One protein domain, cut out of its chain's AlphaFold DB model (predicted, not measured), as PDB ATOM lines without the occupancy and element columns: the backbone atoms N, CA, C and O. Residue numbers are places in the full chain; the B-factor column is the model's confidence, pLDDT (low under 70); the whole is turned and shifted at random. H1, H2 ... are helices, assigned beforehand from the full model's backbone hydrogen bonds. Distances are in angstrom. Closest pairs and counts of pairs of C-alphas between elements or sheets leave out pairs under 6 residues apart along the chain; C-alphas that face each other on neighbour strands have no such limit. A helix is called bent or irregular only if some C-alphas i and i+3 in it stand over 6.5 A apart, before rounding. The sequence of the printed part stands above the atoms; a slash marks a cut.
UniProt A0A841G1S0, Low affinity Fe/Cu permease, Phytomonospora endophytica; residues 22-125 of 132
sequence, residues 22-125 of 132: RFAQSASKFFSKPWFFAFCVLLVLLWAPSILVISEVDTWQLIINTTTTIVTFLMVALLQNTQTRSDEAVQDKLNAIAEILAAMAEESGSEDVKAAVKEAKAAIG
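This is residues 22 to 125 of the 132 residues of the protein "Low affinity Fe/Cu permease" of Phytomonospora endophytica (UniProt A0A841G1S0). One very long helix, H3, makes the long axis of a thin rod, and a shorter helix folds back along it near each end: H2 along residues 63 to 81 and H4 along residues 94 to 106. H1 comes in at a steep angle to this rod, with its residues 22 to 27 sticking out from one side. The printed part has 104 residues with four named helices, in the order H1, H2, H3, H4, and no named strand; the class is all helix. The whole is extended, with a radius of gyration of the C-alphas of 24.1 A, and its C-alphas span 79 by 26 by 17 A.

Begin at the first printed residue with H1, residues 22 to 31, and go on to H2, residues 34 to 52. These two are close but not clearly touching; look at Phe 30 and Phe 36, whose C-alphas are the closest of the two helices at 7.2 A. Their lines stand at a steep tilt of 63 degrees, and they run the same way. Next comes H3, residues 57 to 108. H1 is close to it but not clearly touching, with the C-alphas of Phe 31 and Ala 77 the closest at 7.3 A, and their lines are about perpendicular at 79 degrees. H2 and H3 form a helical hairpin. They touch, and their closest C-alphas, those of Phe 37 and Ala 77, are 5.9 A apart; H3 touches H2 with residues 63 to 81 alone. The two run opposite ways at a shallow tilt of 15 degrees. Last in order is H4, residues 111 to 124, which forms a second helical hairpin with H3. Look at Ala 105 and Lys 114 for the closest C-alphas of this pair, 5.1 A apart; H3 touches H4 with residues 94 to 106 alone. They run opposite ways at a shallow tilt of 10 degrees. H4 is apart from H1 and from H2. In the backbones of H1 and H4 every O i to N i+4 pair is within hydrogen-bond range, while in H2 it is 11 of 15 and in H3 47 of 48.

Find C-alpha 22 at (-44.945, -5.936, -13.148), where H1 begins; its ten residues end at Phe 31. H2 starts at Pro 34 and runs 29.1 A to Leu 52. It is irregular, but only just: C-alphas 46 and 49 are 6.6 A apart, where about 5 A is found in a regular helix, and its line is a rough one. Find C-alpha 57 at (-42.757, 24.797, -45.272); from there H3 runs 76.5 A through 52 residues to Ser 108, and y falls to -46.212. H4 runs 20.1 A from Glu 111 to Ile 124, whose C-alpha is at (-32.573, -25.312, -19.820).

The two C-alphas farthest apart are those of Glu 56 and Gly 109, at 79.7 A, while the first and last printed C-alphas, of Arg 22 and Gly 125, are 21.4 A apart. The printed part has no cut, and the links H1 to H2, H2 to H3 and H3 to H4 are tight. Besides residues 22 to 27 of H1, residues 52 to 58 and residues 107 to 112 stand free. The mean pLDDT of the printed part is 78.5; it is under 70 at residues 22 to 37, 50 to 51, 54 to 55 and 57, and the mean for H1 is 55.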
ATOM      1  N   ARG A  22     -43.629  -5.588 -12.582       60.69
ATOM      2  CA  ARG A  22     -44.945  -5.936 -13.148       60.69
ATOM      3  C   ARG A  22     -45.284  -5.065 -14.357       60.69
ATOM      4  O   ARG A  22     -45.840  -5.574 -15.326       60.69
ATOM      5  N   PHE A  23     -44.928  -3.781 -14.333       59.12
ATOM      6  CA  PHE A  23     -45.053  -2.886 -15.480       59.12
ATOM      7  C   PHE A  23     -44.096  -3.290 -16.601       59.12
ATOM      8  O   PHE A  23     -44.531  -3.353 -17.738       59.12
ATOM      9  N   ALA A  24     -42.848  -3.647 -16.299       56.44
ATOM     10  CA  ALA A  24     -41.859  -4.106 -17.268       56.44
ATOM     11  C   ALA A  24     -42.254  -5.453 -17.887       56.44
ATOM     12  O   ALA A  24     -42.161  -5.607 -19.100       56.44
ATOM     13  N   GLN A  25     -42.784  -6.399 -17.104       57.69
ATOM     14  CA  GLN A  25     -43.344  -7.651 -17.625       57.69
ATOM     15  C   GLN A  25     -44.606  -7.418 -18.461       57.69
ATOM     16  O   GLN A  25     -44.784  -8.070 -19.488       57.69
ATOM     17  N   SER A  26     -45.486  -6.499 -18.049       53.69
ATOM     18  CA  SER A  26     -46.705  -6.165 -18.797       53.69
ATOM     19  C   SER A  26     -46.377  -5.423 -20.094       53.69
ATOM     20  O   SER A  26     -46.881  -5.784 -21.151       53.69
ATOM     21  N   ALA A  27     -45.456  -4.462 -20.035       53.28
ATOM     22  CA  ALA A  27     -44.881  -3.763 -21.174       53.28
ATOM     23  C   ALA A  27     -44.207  -4.759 -22.119       53.28
ATOM     24  O   ALA A  27     -44.557  -4.800 -23.288       53.28
ATOM     25  N   SER A  28     -43.326  -5.629 -21.625       51.06
ATOM     26  CA  SER A  28     -42.665  -6.663 -22.430       51.06
ATOM     27  C   SER A  28     -43.682  -7.574 -23.133       51.06
ATOM     28  O   SER A  28     -43.613  -7.755 -24.346       51.06
ATOM     29  N   LYS A  29     -44.728  -8.032 -22.428       53.75
ATOM     30  CA  LYS A  29     -45.832  -8.811 -23.026       53.75
ATOM     31  C   LYS A  29     -46.701  -8.019 -24.010       53.75
ATOM     32  O   LYS A  29     -47.358  -8.628 -24.855       53.75
ATOM     33  N   PHE A  30     -46.751  -6.696 -23.889       50.00
ATOM     34  CA  PHE A  30     -47.543  -5.810 -24.744       50.00
ATOM     35  C   PHE A  30     -46.783  -5.394 -26.009       50.00
ATOM     36  O   PHE A  30     -47.363  -5.355 -27.093       50.00
ATOM     37  N   PHE A  31     -45.479  -5.146 -25.882       50.88
ATOM     38  CA  PHE A  31     -44.584  -4.750 -26.967       50.88
ATOM     39  C   PHE A  31     -44.152  -5.947 -27.832       50.88
ATOM     40  O   PHE A  31     -44.087  -5.824 -29.050       50.88
ATOM     41  N   SER A  32     -43.997  -7.139 -27.246       51.19
ATOM     42  CA  SER A  32     -43.567  -8.365 -27.946       51.19
ATOM     43  C   SER A  32     -44.667  -9.035 -28.800       51.19
ATOM     44  O   SER A  32     -44.497 -10.130 -29.329       51.19
ATOM     45  N   LYS A  33     -45.833  -8.394 -28.944       60.53
ATOM     46  CA  LYS A  33     -47.013  -8.975 -29.595       60.53
ATOM     47  C   LYS A  33     -47.234  -8.345 -30.977       60.53
ATOM     48  O   LYS A  33     -47.105  -7.127 -31.104       60.53
ATOM     49  N   PRO A  34     -47.701  -9.106 -31.990       59.19
ATOM     50  CA  PRO A  34     -48.077  -8.581 -33.317       59.19
ATOM     51  C   PRO A  34     -49.090  -7.416 -33.276       59.19
ATOM     52  O   PRO A  34     -49.263  -6.687 -34.251       59.19
ATOM     53  N   TRP A  35     -49.727  -7.190 -32.127       61.28
ATOM     54  CA  TRP A  35     -50.584  -6.044 -31.849       61.28
ATOM     55  C   TRP A  35     -49.845  -4.688 -31.864       61.28
ATOM     56  O   TRP A  35     -50.423  -3.701 -32.309       61.28
ATOM     57  N   PHE A  36     -48.566  -4.619 -31.466       67.19
ATOM     58  CA  PHE A  36     -47.782  -3.373 -31.533       67.19
ATOM     59  C   PHE A  36     -47.479  -2.965 -32.983       67.19
ATOM     60  O   PHE A  36     -47.555  -1.787 -33.336       67.19
ATOM     61  N   PHE A  37     -47.235  -3.950 -33.854       68.44
ATOM     62  CA  PHE A  37     -47.148  -3.727 -35.296       68.44
ATOM     63  C   PHE A  37     -48.475  -3.194 -35.854       68.44
ATOM     64  O   PHE A  37     -48.481  -2.189 -36.562       68.44
ATOM     65  N   ALA A  38     -49.606  -3.800 -35.473       72.88
ATOM     66  CA  ALA A  38     -50.929  -3.320 -35.873       72.88
ATOM     67  C   ALA A  38     -51.195  -1.878 -35.402       72.88
ATOM     68  O   ALA A  38     -51.699  -1.073 -36.179       72.88
ATOM     69  N   PHE A  39     -50.798  -1.524 -34.176       74.00
ATOM     70  CA  PHE A  39     -50.886  -0.160 -33.648       74.00
ATOM     71  C   PHE A  39     -50.030   0.837 -34.446       74.00
ATOM     72  O   PHE A  39     -50.509   1.915 -34.794       74.00
ATOM     73  N   CYS A  40     -48.794   0.465 -34.798       72.06
ATOM     74  CA  CYS A  40     -47.927   1.293 -35.641       72.06
ATOM     75  C   CYS A  40     -48.536   1.520 -37.031       72.06
ATOM     76  O   CYS A  40     -48.550   2.648 -37.518       72.06
ATOM     77  N   VAL A  41     -49.092   0.476 -37.653       75.69
ATOM     78  CA  VAL A  41     -49.805   0.593 -38.937       75.69
ATOM     79  C   VAL A  41     -51.025   1.508 -38.801       75.69
ATOM     80  O   VAL A  41     -51.262   2.348 -39.663       75.69
ATOM     81  N   LEU A  42     -51.772   1.409 -37.700       80.62
ATOM     82  CA  LEU A  42     -52.923   2.272 -37.424       80.62
ATOM     83  C   LEU A  42     -52.512   3.745 -37.293       80.62
ATOM     84  O   LEU A  42     -53.176   4.613 -37.854       80.62
ATOM     85  N   LEU A  43     -51.392   4.027 -36.622       76.19
ATOM     86  CA  LEU A  43     -50.825   5.375 -36.531       76.19
ATOM     87  C   LEU A  43     -50.409   5.925 -37.900       76.19
ATOM     88  O   LEU A  43     -50.699   7.083 -38.192       76.19
ATOM     89  N   VAL A  44     -49.793   5.102 -38.757       75.75
ATOM     90  CA  VAL A  44     -49.483   5.481 -40.150       75.75
ATOM     91  C   VAL A  44     -50.753   5.852 -40.902       75.75
ATOM     92  O   VAL A  44     -50.804   6.898 -41.543       75.75
ATOM     93  N   LEU A  45     -51.786   5.012 -40.811       80.12
ATOM     94  CA  LEU A  45     -53.053   5.212 -41.514       80.12
ATOM     95  C   LEU A  45     -53.834   6.427 -41.001       80.12
ATOM     96  O   LEU A  45     -54.513   7.077 -41.789       80.12
ATOM     97  N   LEU A  46     -53.730   6.751 -39.711       80.25
ATOM     98  CA  LEU A  46     -54.319   7.956 -39.121       80.25
ATOM     99  C   LEU A  46     -53.569   9.231 -39.515       80.25
ATOM    100  O   LEU A  46     -54.186  10.283 -39.656       80.25
ATOM    101  N   TRP A  47     -52.248   9.153 -39.682       74.81
ATOM    102  CA  TRP A  47     -51.413  10.316 -39.973       74.81
ATOM    103  C   TRP A  47     -51.287  10.622 -41.474       74.81
ATOM    104  O   TRP A  47     -51.253  11.791 -41.855       74.81
ATOM    105  N   ALA A  48     -51.291   9.602 -42.339       75.38
ATOM    106  CA  ALA A  48     -51.177   9.756 -43.792       75.38
ATOM    107  C   ALA A  48     -52.201  10.729 -44.435       75.38
ATOM    108  O   ALA A  48     -51.802  11.491 -45.317       75.38
ATOM    109  N   PRO A  49     -53.482  10.791 -44.013       78.25
ATOM    110  CA  PRO A  49     -54.459  11.740 -44.555       78.25
ATOM    111  C   PRO A  49     -54.125  13.201 -44.236       78.25
ATOM    112  O   PRO A  49     -54.433  14.090 -45.027       78.25
ATOM    113  N   SER A  50     -53.459  13.454 -43.106       69.88
ATOM    114  CA  SER A  50     -53.075  14.798 -42.658       69.88
ATOM    115  C   SER A  50     -52.080  15.475 -43.612       69.88
ATOM    116  O   SER A  50     -52.009  16.699 -43.654       69.88
ATOM    117  N   ILE A  51     -51.355  14.688 -44.417       66.62
ATOM    118  CA  ILE A  51     -50.383  15.156 -45.417       66.62
ATOM    119  C   ILE A  51     -51.071  15.874 -46.586       66.62
ATOM    120  O   ILE A  51     -50.521  16.825 -47.129       66.62
ATOM    121  N   LEU A  52     -52.282  15.455 -46.973       71.81
ATOM    122  CA  LEU A  52     -52.990  16.043 -48.119       71.81
ATOM    123  C   LEU A  52     -53.621  17.409 -47.813       71.81
ATOM    124  O   LEU A  52     -54.037  18.105 -48.735       71.81
ATOM    125  N   VAL A  53     -53.706  17.793 -46.538       70.75
ATOM    126  CA  VAL A  53     -54.438  18.992 -46.100       70.75
ATOM    127  C   VAL A  53     -53.521  20.210 -45.927       70.75
ATOM    128  O   VAL A  53     -54.012  21.335 -45.901       70.75
ATOM    129  N   ILE A  54     -52.197  20.034 -45.831       65.31
ATOM    130  CA  ILE A  54     -51.288  21.100 -45.379       65.31
ATOM    131  C   ILE A  54     -50.067  21.218 -46.316       65.31
ATOM    132  O   ILE A  54     -49.374  20.237 -46.560       65.31
ATOM    133  N   SER A  55     -49.805  22.418 -46.860       65.56
ATOM    134  CA  SER A  55     -48.761  22.700 -47.880       65.56
ATOM    135  C   SER A  55     -47.734  23.773 -47.463       65.56
ATOM    136  O   SER A  55     -47.097  24.391 -48.314       65.56
ATOM    137  N   GLU A  56     -47.564  24.019 -46.163       71.38
ATOM    138  CA  GLU A  56     -46.645  25.039 -45.621       71.38
ATOM    139  C   GLU A  56     -45.230  24.458 -45.384       71.38
ATOM    140  O   GLU A  56     -45.090  23.278 -45.056       71.38
ATOM    141  N   VAL A  57     -44.157  25.258 -45.486       67.38
ATOM    142  CA  VAL A  57     -42.757  24.797 -45.272       67.38
ATOM    143  C   VAL A  57     -42.529  24.243 -43.858       67.38
ATOM    144  O   VAL A  57     -41.855  23.225 -43.704       67.38
ATOM    145  N   ASP A  58     -43.176  24.817 -42.840       74.25
ATOM    146  CA  ASP A  58     -43.156  24.289 -41.466       74.25
ATOM    147  C   ASP A  58     -43.759  22.872 -41.364       74.25
ATOM    148  O   ASP A  58     -43.409  22.076 -40.488       74.25
ATOM    149  N   THR A  59     -44.619  22.506 -42.315       73.94
ATOM    150  CA  THR A  59     -45.243  21.177 -42.393       73.94
ATOM    151  C   THR A  59     -44.263  20.134 -42.902       73.94
ATOM    152  O   THR A  59     -44.272  19.001 -42.428       73.94
ATOM    153  N   TRP A  60     -43.364  20.497 -43.819       76.69
ATOM    154  CA  TRP A  60     -42.358  19.565 -44.332       76.69
ATOM    155  C   TRP A  60     -41.425  19.048 -43.230       76.69
ATOM    156  O   TRP A  60     -41.093  17.862 -43.206       76.69
ATOM    157  N   GLN A  61     -41.061  19.894 -42.264       72.94
ATOM    158  CA  GLN A  61     -40.258  19.480 -41.114       72.94
ATOM    159  C   GLN A  61     -41.051  18.590 -40.142       72.94
ATOM    160  O   GLN A  61     -40.531  17.577 -39.663       72.94
ATOM    161  N   LEU A  62     -42.325  18.918 -39.897       80.75
ATOM    162  CA  LEU A  62     -43.239  18.072 -39.123       80.75
ATOM    163  C   LEU A  62     -43.400  16.685 -39.769       80.75
ATOM    164  O   LEU A  62     -43.407  15.672 -39.066       80.75
ATOM    165  N   ILE A  63     -43.467  16.634 -41.100       76.62
ATOM    166  CA  ILE A  63     -43.598  15.406 -41.889       76.62
ATOM    167  C   ILE A  63     -42.384  14.502 -41.713       76.62
ATOM    168  O   ILE A  63     -42.545  13.325 -41.390       76.62
ATOM    169  N   ILE A  64     -41.173  15.036 -41.874       80.94
ATOM    170  CA  ILE A  64     -39.945  14.235 -41.773       80.94
ATOM    171  C   ILE A  64     -39.763  13.690 -40.355       80.94
ATOM    172  O   ILE A  64     -39.463  12.506 -40.187       80.94
ATOM    173  N   ASN A  65     -39.976  14.527 -39.337       82.81
ATOM    174  CA  ASN A  65     -39.828  14.117 -37.944       82.81
ATOM    175  C   ASN A  65     -40.837  13.011 -37.587       82.81
ATOM    176  O   ASN A  65     -40.446  11.928 -37.157       82.81
ATOM    177  N   THR A  66     -42.120  13.224 -37.899       81.00
ATOM    178  CA  THR A  66     -43.183  12.246 -37.612       81.00
ATOM    179  C   THR A  66     -42.973  10.935 -38.374       81.00
ATOM    180  O   THR A  66     -43.091   9.857 -37.791       81.00
ATOM    181  N   THR A  67     -42.578  11.005 -39.651       80.69
ATOM    182  CA  THR A  67     -42.269   9.817 -40.466       80.69
ATOM    183  C   THR A  67     -41.106   9.029 -39.874       80.69
ATOM    184  O   THR A  67     -41.179   7.809 -39.748       80.69
ATOM    185  N   THR A  68     -40.041   9.715 -39.464       85.25
ATOM    186  CA  THR A  68     -38.866   9.070 -38.869       85.25
ATOM    187  C   THR A  68     -39.224   8.393 -37.548       85.25
ATOM    188  O   THR A  68     -38.814   7.256 -37.313       85.25
ATOM    189  N   THR A  69     -40.041   9.035 -36.707       84.44
ATOM    190  CA  THR A  69     -40.549   8.438 -35.465       84.44
ATOM    191  C   THR A  69     -41.370   7.177 -35.738       84.44
ATOM    192  O   THR A  69     -41.127   6.146 -35.115       84.44
ATOM    193  N   ILE A  70     -42.286   7.216 -36.709       81.81
ATOM    194  CA  ILE A  70     -43.074   6.054 -37.140       81.81
ATOM    195  C   ILE A  70     -42.166   4.915 -37.624       81.81
ATOM    196  O   ILE A  70     -42.324   3.778 -37.184       81.81
ATOM    197  N   VAL A  71     -41.209   5.204 -38.514       81.31
ATOM    198  CA  VAL A  71     -40.268   4.203 -39.046       81.31
ATOM    199  C   VAL A  71     -39.434   3.602 -37.920       81.31
ATOM    200  O   VAL A  71     -39.234   2.392 -37.889       81.31
ATOM    201  N   THR A  72     -39.003   4.421 -36.962       87.81
ATOM    202  CA  THR A  72     -38.254   3.960 -35.788       87.81
ATOM    203  C   THR A  72     -39.104   3.029 -34.924       87.81
ATOM    204  O   THR A  72     -38.644   1.949 -34.559       87.81
ATOM    205  N   PHE A  73     -40.362   3.382 -34.641       82.38
ATOM    206  CA  PHE A  73     -41.273   2.500 -33.904       82.38
ATOM    207  C   PHE A  73     -41.528   1.185 -34.640       82.38
ATOM    208  O   PHE A  73     -41.473   0.121 -34.025       82.38
ATOM    209  N   LEU A  74     -41.741   1.238 -35.956       79.31
ATOM    210  CA  LEU A  74     -41.919   0.051 -36.787       79.31
ATOM    211  C   LEU A  74     -40.655  -0.817 -36.795       79.31
ATOM    212  O   LEU A  74     -40.752  -2.032 -36.656       79.31
ATOM    213  N   MET A  75     -39.470  -0.215 -36.888       84.62
ATOM    214  CA  MET A  75     -38.191  -0.918 -36.794       84.62
ATOM    215  C   MET A  75     -38.048  -1.627 -35.446       84.62
ATOM    216  O   MET A  75     -37.722  -2.809 -35.422       84.62
ATOM    217  N   VAL A  76     -38.342  -0.948 -34.334       84.38
ATOM    218  CA  VAL A  76     -38.337  -1.562 -32.997       84.38
ATOM    219  C   VAL A  76     -39.346  -2.712 -32.921       84.38
ATOM    220  O   VAL A  76     -39.000  -3.777 -32.419       84.38
ATOM    221  N   ALA A  77     -40.550  -2.555 -33.478       76.94
ATOM    222  CA  ALA A  77     -41.561  -3.613 -33.535       76.94
ATOM    223  C   ALA A  77     -41.080  -4.841 -34.325       76.94
ATOM    224  O   ALA A  77     -41.223  -5.975 -33.872       76.94
ATOM    225  N   LEU A  78     -40.491  -4.622 -35.504       75.31
ATOM    226  CA  LEU A  78     -39.944  -5.686 -36.345       75.31
ATOM    227  C   LEU A  78     -38.759  -6.382 -35.679       75.31
ATOM    228  O   LEU A  78     -38.649  -7.607 -35.759       75.31
ATOM    229  N   LEU A  79     -37.891  -5.616 -35.012       82.69
ATOM    230  CA  LEU A  79     -36.776  -6.152 -34.240       82.69
ATOM    231  C   LEU A  79     -37.285  -7.036 -33.108       82.69
ATOM    232  O   LEU A  79     -36.821  -8.162 -32.988       82.69
ATOM    233  N   GLN A  80     -38.275  -6.574 -32.344       76.00
ATOM    234  CA  GLN A  80     -38.876  -7.367 -31.274       76.00
ATOM    235  C   GLN A  80     -39.558  -8.622 -31.819       76.00
ATOM    236  O   GLN A  80     -39.278  -9.706 -31.334       76.00
ATOM    237  N   ASN A  81     -40.366  -8.522 -32.878       74.62
ATOM    238  CA  ASN A  81     -41.016  -9.685 -33.489       74.62
ATOM    239  C   ASN A  81     -40.000 -10.719 -34.012       74.62
ATOM    240  O   ASN A  81     -40.205 -11.926 -33.896       74.62
ATOM    241  N   THR A  82     -38.889 -10.248 -34.583       75.19
ATOM    242  CA  THR A  82     -37.809 -11.123 -35.059       75.19
ATOM    243  C   THR A  82     -37.060 -11.769 -33.896       75.19
ATOM    244  O   THR A  82     -36.784 -12.962 -33.971       75.19
ATOM    245  N   GLN A  83     -36.774 -11.011 -32.830       78.38
ATOM    246  CA  GLN A  83     -36.115 -11.508 -31.617       78.38
ATOM    247  C   GLN A  83     -36.975 -12.551 -30.901       78.38
ATOM    248  O   GLN A  83     -36.501 -13.650 -30.640       78.38
ATOM    249  N   THR A  84     -38.267 -12.279 -30.702       78.56
ATOM    250  CA  THR A  84     -39.202 -13.240 -30.101       78.56
ATOM    251  C   THR A  84     -39.223 -14.551 -30.879       78.56
ATOM    252  O   THR A  84     -39.077 -15.624 -30.303       78.56
ATOM    253  N   ARG A  85     -39.320 -14.476 -32.212       79.44
ATOM    254  CA  ARG A  85     -39.295 -15.669 -33.064       79.44
ATOM    255  C   ARG A  85     -37.948 -16.399 -33.018       79.44
ATOM    256  O   ARG A  85     -37.926 -17.625 -33.116       79.44
ATOM    257  N   SER A  86     -36.823 -15.685 -32.923       84.56
ATOM    258  CA  SER A  86     -35.513 -16.334 -32.792       84.56
ATOM    259  C   SER A  86     -35.347 -17.023 -31.444       84.56
ATOM    260  O   SER A  86     -34.804 -18.123 -31.410       84.56
ATOM    261  N   ASP A  87     -35.852 -16.423 -30.369       86.44
ATOM    262  CA  ASP A  87     -35.788 -16.987 -29.021       86.44
ATOM    263  C   ASP A  87     -36.628 -18.268 -28.924       86.44
ATOM    264  O   ASP A  87     -36.150 -19.282 -28.412       86.44
ATOM    265  N   GLU A  88     -37.838 -18.262 -29.500       85.94
ATOM    266  CA  GLU A  88     -38.682 -19.458 -29.638       85.94
ATOM    267  C   GLU A  88     -37.959 -20.567 -30.418       85.94
ATOM    268  O   GLU A  88     -37.842 -21.693 -29.942       85.94
ATOM    269  N   ALA A  89     -37.371 -20.241 -31.573       88.25
ATOM    270  CA  ALA A  89     -36.658 -21.225 -32.385       88.25
ATOM    271  C   ALA A  89     -35.398 -21.791 -31.696       88.25
ATOM    272  O   ALA A  89     -34.995 -22.922 -31.975       88.25
ATOM    273  N   VAL A  90     -34.735 -21.013 -30.833       90.44
ATOM    274  CA  VAL A  90     -33.609 -21.491 -30.014       90.44
ATOM    275  C   VAL A  90     -34.101 -22.471 -28.954       90.44
ATOM    276  O   VAL A  90     -33.505 -23.537 -28.807       90.44
ATOM    277  N   GLN A  91     -35.198 -22.150 -28.265       88.75
ATOM    278  CA  GLN A  91     -35.816 -23.043 -27.284       88.75
ATOM    279  C   GLN A  91     -36.245 -24.374 -27.914       88.75
ATOM    280  O   GLN A  91     -35.926 -25.431 -27.372       88.75
ATOM    281  N   ASP A  92     -36.859 -24.349 -29.099       89.50
ATOM    282  CA  ASP A  92     -37.258 -25.569 -29.813       89.50
ATOM    283  C   ASP A  92     -36.059 -26.473 -30.141       89.50
ATOM    284  O   ASP A  92     -36.113 -27.692 -29.971       89.50
ATOM    285  N   LYS A  93     -34.938 -25.883 -30.574       92.00
ATOM    286  CA  LYS A  93     -33.700 -26.630 -30.846       92.00
ATOM    287  C   LYS A  93     -33.095 -27.227 -29.580       92.00
ATOM    288  O   LYS A  93     -32.632 -28.364 -29.614       92.00
ATOM    289  N   LEU A  94     -33.075 -26.467 -28.484       93.06
ATOM    290  CA  LEU A  94     -32.593 -26.954 -27.192       93.06
ATOM    291  C   LEU A  94     -33.454 -28.115 -26.691       93.06
ATOM    292  O   LEU A  94     -32.902 -29.107 -26.224       93.06
ATOM    293  N   ASN A  95     -34.776 -28.030 -26.862       90.31
ATOM    294  CA  ASN A  95     -35.699 -29.099 -26.499       90.31
ATOM    295  C   ASN A  95     -35.433 -30.380 -27.304       90.31
ATOM    296  O   ASN A  95     -35.285 -31.449 -26.718       90.31
ATOM    297  N   ALA A  96     -35.261 -30.266 -28.624       91.88
ATOM    298  CA  ALA A  96     -34.922 -31.411 -29.469       91.88
ATOM    299  C   ALA A  96     -33.586 -32.068 -29.066       91.88
ATOM    300  O   ALA A  96     -33.474 -33.292 -29.034       91.88
ATOM    301  N   ILE A  97     -32.563 -31.273 -28.724       93.06
ATOM    302  CA  ILE A  97     -31.275 -31.803 -28.244       93.06
ATOM    303  C   ILE A  97     -31.435 -32.482 -26.878       93.06
ATOM    304  O   ILE A  97     -30.873 -33.555 -26.669       93.06
ATOM    305  N   ALA A  98     -32.195 -31.885 -25.955       91.00
ATOM    306  CA  ALA A  98     -32.453 -32.461 -24.639       91.00
ATOM    307  C   ALA A  98     -33.181 -33.810 -24.740       91.00
ATOM    308  O   ALA A  98     -32.834 -34.749 -24.027       91.00
ATOM    309  N   GLU A  99     -34.137 -33.930 -25.661       91.00
ATOM    310  CA  GLU A  99     -34.848 -35.179 -25.941       91.00
ATOM    311  C   GLU A  99     -33.906 -36.263 -26.491       91.00
ATOM    312  O   GLU A  99     -33.905 -37.391 -25.998       91.00
ATOM    313  N   ILE A 100     -33.021 -35.914 -27.435       93.44
ATOM    314  CA  ILE A 100     -31.997 -36.839 -27.953       93.44
ATOM    315  C   ILE A 100     -31.040 -37.287 -26.837       93.44
ATOM    316  O   ILE A 100     -30.706 -38.469 -26.745       93.44
ATOM    317  N   LEU A 101     -30.605 -36.366 -25.970       91.94
ATOM    318  CA  LEU A 101     -29.754 -36.685 -24.820       91.94
ATOM    319  C   LEU A 101     -30.454 -37.638 -23.843       91.94
ATOM    320  O   LEU A 101     -29.818 -38.569 -23.352       91.94
ATOM    321  N   ALA A 102     -31.750 -37.441 -23.587       89.75
ATOM    322  CA  ALA A 102     -32.538 -38.317 -22.723       89.75
ATOM    323  C   ALA A 102     -32.654 -39.731 -23.302       89.75
ATOM    324  O   ALA A 102     -32.388 -40.697 -22.588       89.75
ATOM    325  N   ALA A 103     -32.939 -39.852 -24.602       91.50
ATOM    326  CA  ALA A 103     -32.985 -41.143 -25.282       91.50
ATOM    327  C   ALA A 103     -31.639 -41.891 -25.200       91.50
ATOM    328  O   ALA A 103     -31.606 -43.078 -24.878       91.50
ATOM    329  N   MET A 104     -30.516 -41.193 -25.411       90.62
ATOM    330  CA  MET A 104     -29.180 -41.794 -25.283       90.62
ATOM    331  C   MET A 104     -28.842 -42.195 -23.839       90.62
ATOM    332  O   MET A 104     -28.197 -43.220 -23.617       90.62
ATOM    333  N   ALA A 105     -29.261 -41.406 -22.846       90.00
ATOM    334  CA  ALA A 105     -29.057 -41.740 -21.437       90.00
ATOM    335  C   ALA A 105     -29.831 -42.999 -21.027       90.00
ATOM    336  O   ALA A 105     -29.334 -43.805 -20.237       90.00
ATOM    337  N   GLU A 106     -31.029 -43.184 -21.581       88.62
ATOM    338  CA  GLU A 106     -31.840 -44.375 -21.361       88.62
ATOM    339  C   GLU A 106     -31.205 -45.619 -21.994       88.62
ATOM    340  O   GLU A 106     -31.090 -46.648 -21.325       88.62
ATOM    341  N   GLU A 107     -30.674 -45.500 -23.216       90.19
ATOM    342  CA  GLU A 107     -29.933 -46.575 -23.889       90.19
ATOM    343  C   GLU A 107     -28.629 -46.948 -23.160       90.19
ATOM    344  O   GLU A 107     -28.289 -48.125 -23.051       90.19
ATOM    345  N   SER A 108     -27.912 -45.968 -22.598       88.94
ATOM    346  CA  SER A 108     -26.668 -46.212 -21.856       88.94
ATOM    347  C   SER A 108     -26.871 -47.028 -20.572       88.94
ATOM    348  O   SER A 108     -25.898 -47.587 -20.064       88.94
ATOM    349  N   GLY A 109     -28.076 -47.034 -19.990       82.94
ATOM    350  CA  GLY A 109     -28.388 -47.739 -18.740       82.94
ATOM    351  C   GLY A 109     -27.668 -47.225 -17.479       82.94
ATOM    352  O   GLY A 109     -27.887 -47.770 -16.400       82.94
ATOM    353  N   SER A 110     -26.828 -46.189 -17.589       90.00
ATOM    354  CA  SER A 110     -26.088 -45.588 -16.474       90.00
ATOM    355  C   SER A 110     -26.946 -44.554 -15.746       90.00
ATOM    356  O   SER A 110     -27.366 -43.556 -16.335       90.00
ATOM    357  N   GLU A 111     -27.167 -44.766 -14.450       87.44
ATOM    358  CA  GLU A 111     -27.900 -43.823 -13.595       87.44
ATOM    359  C   GLU A 111     -27.194 -42.459 -13.505       87.44
ATOM    360  O   GLU A 111     -27.867 -41.429 -13.487       87.44
ATOM    361  N   ASP A 112     -25.858 -42.428 -13.564       88.56
ATOM    362  CA  ASP A 112     -25.079 -41.182 -13.564       88.56
ATOM    363  C   ASP A 112     -25.360 -40.334 -14.816       88.56
ATOM    364  O   ASP A 112     -25.467 -39.108 -14.744       88.56
ATOM    365  N   VAL A 113     -25.527 -40.979 -15.977       87.69
ATOM    366  CA  VAL A 113     -25.799 -40.287 -17.249       87.69
ATOM    367  C   VAL A 113     -27.233 -39.758 -17.266       87.69
ATOM    368  O   VAL A 113     -27.463 -38.620 -17.674       87.69
ATOM    369  N   LYS A 114     -28.195 -40.536 -16.758       88.75
ATOM    370  CA  LYS A 114     -29.586 -40.082 -16.596       88.75
ATOM    371  C   LYS A 114     -29.687 -38.894 -15.641       88.75
ATOM    372  O   LYS A 114     -30.414 -37.947 -15.932       88.75
ATOM    373  N   ALA A 115     -28.944 -38.918 -14.532       89.56
ATOM    374  CA  ALA A 115     -28.891 -37.809 -13.584       89.56
ATOM    375  C   ALA A 115     -28.329 -36.531 -14.235       89.56
ATOM    376  O   ALA A 115     -28.942 -35.472 -14.111       89.56
ATOM    377  N   ALA A 116     -27.236 -36.641 -15.000       89.12
ATOM    378  CA  ALA A 116     -26.644 -35.511 -15.716       89.12
ATOM    379  C   ALA A 116     -27.588 -34.918 -16.779       89.12
ATOM    380  O   ALA A 116     -27.695 -33.698 -16.907       89.12
ATOM    381  N   VAL A 117     -28.312 -35.759 -17.527       89.06
ATOM    382  CA  VAL A 117     -29.299 -35.276 -18.507       89.06
ATOM    383  C   VAL A 117     -30.489 -34.609 -17.825       89.06
ATOM    384  O   VAL A 117     -30.965 -33.580 -18.307       89.06
ATOM    385  N   LYS A 118     -30.946 -35.137 -16.686       88.12
ATOM    386  CA  LYS A 118     -32.007 -34.503 -15.900       88.12
ATOM    387  C   LYS A 118     -31.586 -33.116 -15.408       88.12
ATOM    388  O   LYS A 118     -32.343 -32.166 -15.577       88.12
ATOM    389  N   GLU A 119     -30.370 -32.978 -14.886       87.94
ATOM    390  CA  GLU A 119     -29.816 -31.683 -14.473       87.94
ATOM    391  C   GLU A 119     -29.678 -30.709 -15.658       87.94
ATOM    392  O   GLU A 119     -30.030 -29.534 -15.546       87.94
ATOM    393  N   ALA A 120     -29.252 -31.191 -16.830       87.50
ATOM    394  CA  ALA A 120     -29.198 -30.373 -18.040       87.50
ATOM    395  C   ALA A 120     -30.598 -29.901 -18.482       87.50
ATOM    396  O   ALA A 120     -30.780 -28.728 -18.811       87.50
ATOM    397  N   LYS A 121     -31.605 -30.782 -18.439       87.00
ATOM    398  CA  LYS A 121     -33.007 -30.447 -18.743       87.00
ATOM    399  C   LYS A 121     -33.568 -29.412 -17.756       87.00
ATOM    400  O   LYS A 121     -34.270 -28.491 -18.181       87.00
ATOM    401  N   ALA A 122     -33.196 -29.518 -16.478       87.25
ATOM    402  CA  ALA A 122     -33.510 -28.547 -15.428       87.25
ATOM    403  C   ALA A 122     -32.931 -27.161 -15.744       87.25
ATOM    404  O   ALA A 122     -33.648 -26.162 -15.747       87.25
ATOM    405  N   ALA A 123     -31.638 -27.105 -16.076       86.38
ATOM    406  CA  ALA A 123     -30.926 -25.860 -16.360       86.38
ATOM    407  C   ALA A 123     -31.448 -25.131 -17.611       86.38
ATOM    408  O   ALA A 123     -31.413 -23.903 -17.670       86.38
ATOM    409  N   ILE A 124     -31.957 -25.870 -18.602       85.00
ATOM    410  CA  ILE A 124     -32.573 -25.312 -19.820       85.00
ATOM    411  C   ILE A 124     -34.008 -24.802 -19.541       85.00
ATOM    412  O   ILE A 124     -34.565 -24.045 -20.335       85.00
ATOM    413  N   GLY A 125     -34.596 -25.150 -18.389       82.81
ATOM    414  CA  GLY A 125     -35.947 -24.741 -17.990       82.81
ATOM    415  C   GLY A 125     -37.060 -25.602 -18.597       82.81
ATOM    416  O   GLY A 125     -38.204 -25.160 -18.685       82.81
TER     417      GLY A 125